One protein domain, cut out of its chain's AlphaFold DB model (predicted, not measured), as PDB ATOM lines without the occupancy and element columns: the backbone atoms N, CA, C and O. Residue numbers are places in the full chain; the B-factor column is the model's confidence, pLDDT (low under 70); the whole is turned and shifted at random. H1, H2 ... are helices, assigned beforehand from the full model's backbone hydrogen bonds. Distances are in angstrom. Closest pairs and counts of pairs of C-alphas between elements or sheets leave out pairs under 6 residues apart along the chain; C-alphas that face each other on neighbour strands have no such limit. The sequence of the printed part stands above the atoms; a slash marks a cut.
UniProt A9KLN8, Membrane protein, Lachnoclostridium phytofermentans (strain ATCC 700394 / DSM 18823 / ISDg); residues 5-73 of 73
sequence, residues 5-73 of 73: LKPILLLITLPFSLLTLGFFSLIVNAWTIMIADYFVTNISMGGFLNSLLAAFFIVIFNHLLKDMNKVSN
ATOM      1  N   LEU A   5       8.692  21.018   2.566       92.00
ATOM      2  CA  LEU A   5       8.277  20.950   1.162       92.00
ATOM      3  C   LEU A   5       7.165  21.961   0.836       92.00
ATOM      4  O   LEU A   5       7.194  22.624  -0.199       92.00
ATOM      5  N   LYS A   6       6.204  22.116   1.755       89.81
ATOM      6  CA  LYS A   6       5.054  23.014   1.594       89.81
ATOM      7  C   LYS A   6       5.450  24.500   1.464       89.81
ATOM      8  O   LYS A   6       4.974  25.121   0.517       89.81
ATOM      9  N   PRO A   7       6.303  25.086   2.332       86.31
ATOM     10  CA  PRO A   7       6.709  26.489   2.192       86.31
ATOM     11  C   PRO A   7       7.554  26.764   0.942       86.31
ATOM     12  O   PRO A   7       7.394  27.822   0.343       86.31
ATOM     13  N   ILE A   8       8.393  25.820   0.500       92.81
ATOM     14  CA  ILE A   8       9.201  25.978  -0.723       92.81
ATOM     15  C   ILE A   8       8.308  26.044  -1.965       92.81
ATOM     16  O   ILE A   8       8.467  26.939  -2.793       92.81
ATOM     17  N   LEU A   9       7.335  25.134  -2.071       93.44
ATOM     18  CA  LEU A   9       6.339  25.170  -3.144       93.44
ATOM     19  C   LEU A   9       5.590  26.503  -3.142       93.44
ATOM     20  O   LEU A   9       5.494  27.141  -4.181       93.44
ATOM     21  N   LEU A  10       5.139  26.969  -1.975       92.44
ATOM     22  CA  LEU A  10       4.416  28.237  -1.842       92.44
ATOM     23  C   LEU A  10       5.262  29.446  -2.281       92.44
ATOM     24  O   LEU A  10       4.749  30.319  -2.976       92.44
ATOM     25  N   LEU A  11       6.556  29.466  -1.944       93.81
ATOM     26  CA  LEU A  11       7.485  30.530  -2.342       93.81
ATOM     27  C   LEU A  11       7.685  30.607  -3.864       93.81
ATOM     28  O   LEU A  11       7.906  31.694  -4.382       93.81
ATOM     29  N   ILE A  12       7.592  29.480  -4.575       93.31
ATOM     30  CA  ILE A  12       7.710  29.413  -6.043       93.31
ATOM     31  C   ILE A  12       6.354  29.650  -6.718       93.31
ATOM     32  O   ILE A  12       6.264  30.338  -7.734       93.31
ATOM     33  N   THR A  13       5.276  29.106  -6.156       93.06
ATOM     34  CA  THR A  13       3.927  29.265  -6.702       93.06
ATOM     35  C   THR A  13       3.470  30.713  -6.621       93.06
ATOM     36  O   THR A  13       2.877  31.194  -7.572       93.06
ATOM     37  N   LEU A  14       3.777  31.441  -5.549       91.06
ATOM     38  CA  LEU A  14       3.340  32.828  -5.378       91.06
ATOM     39  C   LEU A  14       3.832  33.788  -6.489       91.06
ATOM     40  O   LEU A  14       2.985  34.451  -7.093       91.06
ATOM     41  N   PRO A  15       5.132  33.852  -6.846       85.69
ATOM     42  CA  PRO A  15       5.593  34.662  -7.970       85.69
ATOM     43  C   PRO A  15       5.064  34.136  -9.306       85.69
ATOM     44  O   PRO A  15       4.702  34.932 -10.167       85.69
ATOM     45  N   PHE A  16       4.943  32.817  -9.477       91.25
ATOM     46  CA  PHE A  16       4.373  32.247 -10.697       91.25
ATOM     47  C   PHE A  16       2.890  32.611 -10.870       91.25
ATOM     48  O   PHE A  16       2.458  32.972 -11.962       91.25
ATOM     49  N   SER A  17       2.104  32.582  -9.795       87.44
ATOM     50  CA  SER A  17       0.703  33.000  -9.784       87.44
ATOM     51  C   SER A  17       0.566  34.496 -10.039       87.44
ATOM     52  O   SER A  17      -0.302  34.885 -10.809       87.44
ATOM     53  N   LEU A  18       1.437  35.338  -9.475       85.81
ATOM     54  CA  LEU A  18       1.453  36.774  -9.778       85.81
ATOM     55  C   LEU A  18       1.805  37.047 -11.243       85.81
ATOM     56  O   LEU A  18       1.146  37.861 -11.883       85.81
ATOM     57  N   LEU A  19       2.797  36.341 -11.793       86.75
ATOM     58  CA  LEU A  19       3.167  36.459 -13.202       86.75
ATOM     59  C   LEU A  19       2.030  35.994 -14.110       86.75
ATOM     60  O   LEU A  19       1.663  36.713 -15.025       86.75
ATOM     61  N   THR A  20       1.435  34.832 -13.850       87.69
ATOM     62  CA  THR A  20       0.381  34.271 -14.710       87.69
ATOM     63  C   THR A  20      -0.945  35.022 -14.592       87.69
ATOM     64  O   THR A  20      -1.525  35.363 -15.617       87.69
ATOM     65  N   LEU A  21      -1.413  35.344 -13.381       86.31
ATOM     66  CA  LEU A  21      -2.651  36.107 -13.170       86.31
ATOM     67  C   LEU A  21      -2.492  37.575 -13.584       86.31
ATOM     68  O   LEU A  21      -3.390  38.136 -14.212       86.31
ATOM     69  N   GLY A  22      -1.344  38.189 -13.284       84.69
ATOM     70  CA  GLY A  22      -1.035  39.555 -13.706       84.69
ATOM     71  C   GLY A  22      -0.899  39.673 -15.224       84.69
ATOM     72  O   GLY A  22      -1.505  40.554 -15.834       84.69
ATOM     73  N   PHE A  23      -0.180  38.745 -15.859       87.75
ATOM     74  CA  PHE A  23      -0.046  38.709 -17.314       87.75
ATOM     75  C   PHE A  23      -1.377  38.407 -18.010       87.75
ATOM     76  O   PHE A  23      -1.713  39.057 -18.996       87.75
ATOM     77  N   PHE A  24      -2.188  37.489 -17.474       91.31
ATOM     78  CA  PHE A  24      -3.520  37.221 -18.017       91.31
ATOM     79  C   PHE A  24      -4.425  38.458 -17.950       91.31
ATOM     80  O   PHE A  24      -5.118  38.765 -18.919       91.31
ATOM     81  N   SER A  25      -4.363  39.232 -16.859       89.94
ATOM     82  CA  SER A  25      -5.091  40.502 -16.761       89.94
ATOM     83  C   SER A  25      -4.653  41.515 -17.825       89.94
ATOM     84  O   SER A  25      -5.513  42.198 -18.379       89.94
ATOM     85  N   LEU A  26      -3.358  41.588 -18.165       92.94
ATOM     86  CA  LEU A  26      -2.874  42.437 -19.262       92.94
ATOM     87  C   LEU A  26      -3.455  42.016 -20.616       92.94
ATOM     88  O   LEU A  26      -3.882  42.881 -21.378       92.94
ATOM     89  N   ILE A  27      -3.526  40.710 -20.898       93.75
ATOM     90  CA  ILE A  27      -4.133  40.192 -22.135       93.75
ATOM     91  C   ILE A  27      -5.617  40.565 -22.206       93.75
ATOM     92  O   ILE A  27      -6.075  41.057 -23.235       93.75
ATOM     93  N   VAL A  28      -6.368  40.368 -21.118       94.38
ATOM     94  CA  VAL A  28      -7.800  40.709 -21.071       94.38
ATOM     95  C   VAL A  28      -8.007  42.208 -21.282       94.38
ATOM     96  O   VAL A  28      -8.842  42.592 -22.096       94.38
ATOM     97  N   ASN A  29      -7.206  43.054 -20.628       93.94
ATOM     98  CA  ASN A  29      -7.258  44.504 -20.826       93.94
ATOM     99  C   ASN A  29      -6.940  44.892 -22.279       93.94
ATOM    100  O   ASN A  29      -7.599  45.764 -22.840       93.94
ATOM    101  N   ALA A  30      -5.974  44.222 -22.917       94.81
ATOM    102  CA  ALA A  30      -5.665  44.434 -24.329       94.81
ATOM    103  C   ALA A  30      -6.857  44.080 -25.227       94.81
ATOM    104  O   ALA A  30      -7.190  44.839 -26.134       94.81
ATOM    105  N   TRP A  31      -7.545  42.968 -24.954       95.12
ATOM    106  CA  TRP A  31      -8.774  42.611 -25.665       95.12
ATOM    107  C   TRP A  31      -9.893  43.624 -25.442       95.12
ATOM    108  O   TRP A  31     -10.565  43.982 -26.402       95.12
ATOM    109  N   THR A  32     -10.070  44.145 -24.226       94.31
ATOM    110  CA  THR A  32     -11.026  45.233 -23.969       94.31
ATOM    111  C   THR A  32     -10.721  46.459 -24.828       94.31
ATOM    112  O   THR A  32     -11.639  47.033 -25.409       94.31
ATOM    113  N   ILE A  33      -9.446  46.833 -24.965       94.12
ATOM    114  CA  ILE A  33      -9.021  47.955 -25.814       94.12
ATOM    115  C   ILE A  33      -9.293  47.661 -27.287       94.12
ATOM    116  O   ILE A  33      -9.834  48.519 -27.971       94.12
ATOM    117  N   MET A  34      -8.992  46.456 -27.775       92.75
ATOM    118  CA  MET A  34      -9.294  46.074 -29.161       92.75
ATOM    119  C   MET A  34     -10.794  46.100 -29.462       92.75
ATOM    120  O   MET A  34     -11.208  46.492 -30.549       92.75
ATOM    121  N   ILE A  35     -11.613  45.673 -28.503       93.25
ATOM    122  CA  ILE A  35     -13.068  45.741 -28.616       93.25
ATOM    123  C   ILE A  35     -13.508  47.210 -28.656       93.25
ATOM    124  O   ILE A  35     -14.306  47.576 -29.511       93.25
ATOM    125  N   ALA A  36     -12.961  48.063 -27.785       92.06
ATOM    126  CA  ALA A  36     -13.251  49.496 -27.775       92.06
ATOM    127  C   ALA A  36     -12.827  50.194 -29.081       92.06
ATOM    128  O   ALA A  36     -13.579  51.021 -29.588       92.06
ATOM    129  N   ASP A  37     -11.679  49.820 -29.647       90.88
ATOM    130  CA  ASP A  37     -11.187  50.289 -30.949       90.88
ATOM    131  C   ASP A  37     -12.216  50.016 -32.056       90.88
ATOM    132  O   ASP A  37     -12.561  50.901 -32.829       90.88
ATOM    133  N   TYR A  38     -12.824  48.824 -32.053       88.69
ATOM    134  CA  TYR A  38     -13.896  48.466 -32.988       88.69
ATOM    135  C   TYR A  38     -15.165  49.319 -32.848       88.69
ATOM    136  O   TYR A  38     -15.890  49.506 -33.825       88.69
ATOM    137  N   PHE A  39     -15.458  49.820 -31.646       90.56
ATOM    138  CA  PHE A  39     -16.621  50.675 -31.406       90.56
ATOM    139  C   PHE A  39     -16.366  52.148 -31.749       90.56
ATOM    140  O   PHE A  39     -17.325  52.888 -31.971       90.56
ATOM    141  N   VAL A  40     -15.106  52.587 -31.807       89.62
ATOM    142  CA  VAL A  40     -14.749  53.986 -32.066       89.62
ATOM    143  C   VAL A  40     -14.187  54.134 -33.479       89.62
ATOM    144  O   VAL A  40     -13.008  53.936 -33.730       89.62
ATOM    145  N   THR A  41     -15.026  54.586 -34.410       79.69
ATOM    146  CA  THR A  41     -14.739  54.669 -35.859       79.69
ATOM    147  C   THR A  41     -13.547  55.535 -36.278       79.69
ATOM    148  O   THR A  41     -13.101  55.421 -37.416       79.69
ATOM    149  N   ASN A  42     -13.029  56.399 -35.404       81.69
ATOM    150  CA  ASN A  42     -11.898  57.288 -35.708       81.69
ATOM    151  C   ASN A  42     -10.618  56.930 -34.941       81.69
ATOM    152  O   ASN A  42      -9.671  57.714 -34.932       81.69
ATOM    153  N   ILE A  43     -10.588  55.776 -34.274       75.62
ATOM    154  CA  ILE A  43      -9.405  55.276 -33.581       75.62
ATOM    155  C   ILE A  43      -9.065  53.927 -34.212       75.62
ATOM    156  O   ILE A  43      -9.939  53.097 -34.431       75.62
ATOM    157  N   SER A  44      -7.803  53.763 -34.597       80.44
ATOM    158  CA  SER A  44      -7.264  52.461 -34.965       80.44
ATOM    159  C   SER A  44      -6.009  52.243 -34.148       80.44
ATOM    160  O   SER A  44      -4.999  52.921 -34.343       80.44
ATOM    161  N   MET A  45      -6.067  51.284 -33.230       84.81
ATOM    162  CA  MET A  45      -4.915  50.903 -32.427       84.81
ATOM    163  C   MET A  45      -3.892  50.103 -33.229       84.81
ATOM    164  O   MET A  45      -2.761  49.969 -32.786       84.81
ATOM    165  N   GLY A  46      -4.218  49.585 -34.417       87.12
ATOM    166  CA  GLY A  46      -3.263  48.836 -35.246       87.12
ATOM    167  C   GLY A  46      -3.008  47.396 -34.775       87.12
ATOM    168  O   GLY A  46      -2.003  46.793 -35.143       87.12
ATOM    169  N   GLY A  47      -3.920  46.829 -33.974       88.81
ATOM    170  CA  GLY A  47      -3.948  45.406 -33.619       88.81
ATOM    171  C   GLY A  47      -3.592  45.079 -32.164       88.81
ATOM    172  O   GLY A  47      -3.595  45.936 -31.277       88.81
ATOM    173  N   PHE A  48      -3.306  43.795 -31.916       91.38
ATOM    174  CA  PHE A  48      -3.139  43.250 -30.563       91.38
ATOM    175  C   PHE A  48      -1.910  43.796 -29.832       91.38
ATOM    176  O   PHE A  48      -2.027  44.197 -28.681       91.38
ATOM    177  N   LEU A  49      -0.745  43.851 -30.486       93.00
ATOM    178  CA  LEU A  49       0.511  44.296 -29.858       93.00
ATOM    179  C   LEU A  49       0.427  45.740 -29.349       93.00
ATOM    180  O   LEU A  49       0.816  46.018 -28.217       93.00
ATOM    181  N   ASN A  50      -0.149  46.634 -30.151       93.62
ATOM    182  CA  ASN A  50      -0.346  48.029 -29.767       93.62
ATOM    183  C   ASN A  50      -1.372  48.161 -28.631       93.62
ATOM    184  O   ASN A  50      -1.149  48.909 -27.681       93.62
ATOM    185  N   SER A  51      -2.449  47.371 -28.673       94.56
ATOM    186  CA  SER A  51      -3.453  47.318 -27.601       94.56
ATOM    187  C   SER A  51      -2.886  46.739 -26.297       94.56
ATOM    188  O   SER A  51      -3.230  47.201 -25.212       94.56
ATOM    189  N   LEU A  52      -1.972  45.768 -26.383       94.44
ATOM    190  CA  LEU A  52      -1.264  45.193 -25.238       94.44
ATOM    191  C   LEU A  52      -0.317  46.210 -24.598       94.44
ATOM    192  O   LEU A  52      -0.285  46.336 -23.374       94.44
ATOM    193  N   LEU A  53       0.410  46.973 -25.416       94.75
ATOM    194  CA  LEU A  53       1.263  48.057 -24.940       94.75
ATOM    195  C   LEU A  53       0.432  49.153 -24.250       94.75
ATOM    196  O   LEU A  53       0.789  49.613 -23.167       94.75
ATOM    197  N   ALA A  54      -0.712  49.526 -24.834       93.88
ATOM    198  CA  ALA A  54      -1.644  50.478 -24.233       93.88
ATOM    199  C   ALA A  54      -2.188  49.974 -22.886       93.88
ATOM    200  O   ALA A  54      -2.167  50.714 -21.903       93.88
ATOM    201  N   ALA A  55      -2.602  48.703 -22.805       93.88
ATOM    202  CA  ALA A  55      -3.043  48.080 -21.558       93.88
ATOM    203  C   ALA A  55      -1.956  48.123 -20.475       93.88
ATOM    204  O   ALA A  55      -2.249  48.428 -19.319       93.88
ATOM    205  N   PHE A  56      -0.700  47.869 -20.846       94.19
ATOM    206  CA  PHE A  56       0.436  47.942 -19.932       94.19
ATOM    207  C   PHE A  56       0.632  49.351 -19.357       94.19
ATOM    208  O   PHE A  56       0.709  49.508 -18.137       94.19
ATOM    209  N   PHE A  57       0.626  50.386 -20.206       94.88
ATOM    210  CA  PHE A  57       0.703  51.772 -19.740       94.88
ATOM    211  C   PHE A  57      -0.486  52.149 -18.853       94.88
ATOM    212  O   PHE A  57      -0.280  52.729 -17.791       94.88
ATOM    213  N   ILE A  58      -1.713  51.784 -19.239       92.88
ATOM    214  CA  ILE A  58      -2.921  52.061 -18.446       92.88
ATOM    215  C   ILE A  58      -2.798  51.464 -17.045       92.88
ATOM    216  O   ILE A  58      -3.115  52.141 -16.069       92.88
ATOM    217  N   VAL A  59      -2.321  50.223 -16.924       90.44
ATOM    218  CA  VAL A  59      -2.121  49.569 -15.623       90.44
ATOM    219  C   VAL A  59      -1.076  50.308 -14.784       90.44
ATOM    220  O   VAL A  59      -1.327  50.560 -13.606       90.44
ATOM    221  N   ILE A  60       0.051  50.714 -15.379       91.88
ATOM    222  CA  ILE A  60       1.093  51.488 -14.684       91.88
ATOM    223  C   ILE A  60       0.545  52.832 -14.199       91.88
ATOM    224  O   ILE A  60       0.677  53.154 -13.018       91.88
ATOM    225  N   PHE A  61      -0.102  53.604 -15.075       93.88
ATOM    226  CA  PHE A  61      -0.664  54.905 -14.714       93.88
ATOM    227  C   PHE A  61      -1.756  54.778 -13.656       93.88
ATOM    228  O   PHE A  61      -1.750  55.541 -12.694       93.88
ATOM    229  N   ASN A  62      -2.656  53.797 -13.773       90.75
ATOM    230  CA  ASN A  62      -3.670  53.557 -12.749       90.75
ATOM    231  C   ASN A  62      -3.047  53.227 -11.398       90.75
ATOM    232  O   ASN A  62      -3.545  53.699 -10.381       90.75
ATOM    233  N   HIS A  63      -1.974  52.435 -11.368       88.62
ATOM    234  CA  HIS A  63      -1.317  52.117 -10.109       88.62
ATOM    235  C   HIS A  63      -0.701  53.368  -9.473       88.62
ATOM    236  O   HIS A  63      -0.989  53.649  -8.311       88.62
ATOM    237  N   LEU A  64       0.035  54.163 -10.259       90.19
ATOM    238  CA  LEU A  64       0.649  55.415  -9.808       90.19
ATOM    239  C   LEU A  64      -0.396  56.426  -9.308       90.19
ATOM    240  O   LEU A  64      -0.268  56.966  -8.212       90.19
ATOM    241  N   LEU A  65      -1.462  56.655 -10.081       91.38
ATOM    242  CA  LEU A  65      -2.529  57.596  -9.723       91.38
ATOM    243  C   LEU A  65      -3.318  57.131  -8.494       91.38
ATOM    244  O   LEU A  65      -3.693  57.943  -7.648       91.38
ATOM    245  N   LYS A  66      -3.569  55.824  -8.374       88.88
ATOM    246  CA  LYS A  66      -4.257  55.242  -7.217       88.88
ATOM    247  C   LYS A  66      -3.447  55.413  -5.938       88.88
ATOM    248  O   LYS A  66      -4.037  55.693  -4.894       88.88
ATOM    249  N   ASP A  67      -2.130  55.271  -6.019       83.88
ATOM    250  CA  ASP A  67      -1.248  55.463  -4.872       83.88
ATOM    251  C   ASP A  67      -1.231  56.936  -4.437       83.88
ATOM    252  O   ASP A  67      -1.340  57.218  -3.245       83.88
ATOM    253  N   MET A  68      -1.239  57.885  -5.381       79.69
ATOM    254  CA  MET A  68      -1.356  59.319  -5.074       79.69
ATOM    255  C   MET A  68      -2.696  59.684  -4.413       79.69
ATOM    256  O   MET A  68      -2.716  60.413  -3.425       79.69
ATOM    257  N   ASN A  69      -3.822  59.151  -4.906       79.81
ATOM    258  CA  ASN A  69      -5.145  59.426  -4.325       79.81
ATOM    259  C   ASN A  69      -5.330  58.816  -2.926       79.81
ATOM    260  O   ASN A  69      -6.085  59.348  -2.111       79.81
ATOM    261  N   LYS A  70      -4.638  57.709  -2.631       72.69
ATOM    262  CA  LYS A  70      -4.606  57.114  -1.288       72.69
ATOM    263  C   LYS A  70      -3.842  57.954  -0.266       72.69
ATOM    264  O   LYS A  70      -4.134  57.832   0.910       72.69
ATOM    265  N   VAL A  71      -2.871  58.764  -0.689       69.38
ATOM    266  CA  VAL A  71      -2.078  59.615   0.220       69.38
ATOM    267  C   VAL A  71      -2.860  60.856   0.671       69.38
ATOM    268  O   VAL A  71      -2.546  61.434   1.706       69.38
ATOM    269  N   SER A  72      -3.881  61.268  -0.087       57.38
ATOM    270  CA  SER A  72      -4.674  62.474   0.186       57.38
ATOM    271  C   SER A  72      -5.958  62.237   1.007       57.38
ATOM    272  O   SER A  72      -6.659  63.213   1.274       57.38
ATOM    273  N   ASN A  73      -6.286  60.993   1.382       52.28
ATOM    274  CA  ASN A  73      -7.447  60.642   2.222       52.28
ATOM    275  C   ASN A  73      -6.996  59.932   3.497       52.28
ATOM    276  O   ASN A  73      -7.640  60.156   4.543       52.28
TER     277      ASN A  73
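What this domain is: This is residues 5 to 73 of the 73 residues of the protein "Membrane protein" of Lachnoclostridium phytofermentans (strain ATCC 700394 / DSM 18823 / ISDg) (UniProt A9KLN8). Two helices make a lopsided T: residues 48 to 56 of the shorter helix, H2, pack steeply across residues 26 to 34 of the long helix, H1, and the rest of H2 leads away from it. Residues 5 to 22 of H1 and residues 60 to 71 of H2 stick out as two free arms, while the link between the helices folds back beyond the end of H1. The printed part has 69 residues with two named helices, H1 then H2, and no named strand; its class is all helix. The whole is flat, spanning 55 by 34 by 14 A, and only just loose, close to extended, with a radius of gyration of the C-alphas of 16.5 A.

Where its parts are: H1 is residues 5 to 39, 50.6 A from first to last C-alpha, beginning with C-alpha 5 at (8.277, 20.950, 1.162). It has a kink of 28 degrees near residue 12. H2 is residues 48 to 71, 34.9 A long, from C-alpha 48 at (-3.139, 43.250, -30.563) to C-alpha 71 at (-2.078, 59.615, 0.220).

How they stand to each other: H1 and H2 touch, with residues 26 to 34 of H1 and 48 to 56 of H2 alone; their closest C-alphas, those of Ala 30 and Leu 52, are 4.6 A apart. They run opposite ways at a steep tilt of 69 degrees, only just short of about perpendicular. Every O i to N i+4 pair is within hydrogen-bond range in H2, and 30 of 31 are in H1.

The domain as a whole: The two C-alphas farthest apart, those of Leu 5 and Asn 42, are 55.6 A from each other. The printed part has no cut and ends at the chain's last residue, 73. The link from H1 to H2, 8 residues, is short; residues 38 to 43, of which 38 and 39 belong to H1, stand free. Mean pLDDT of the printed part is 88.5, with residues 71 to 73 under 70.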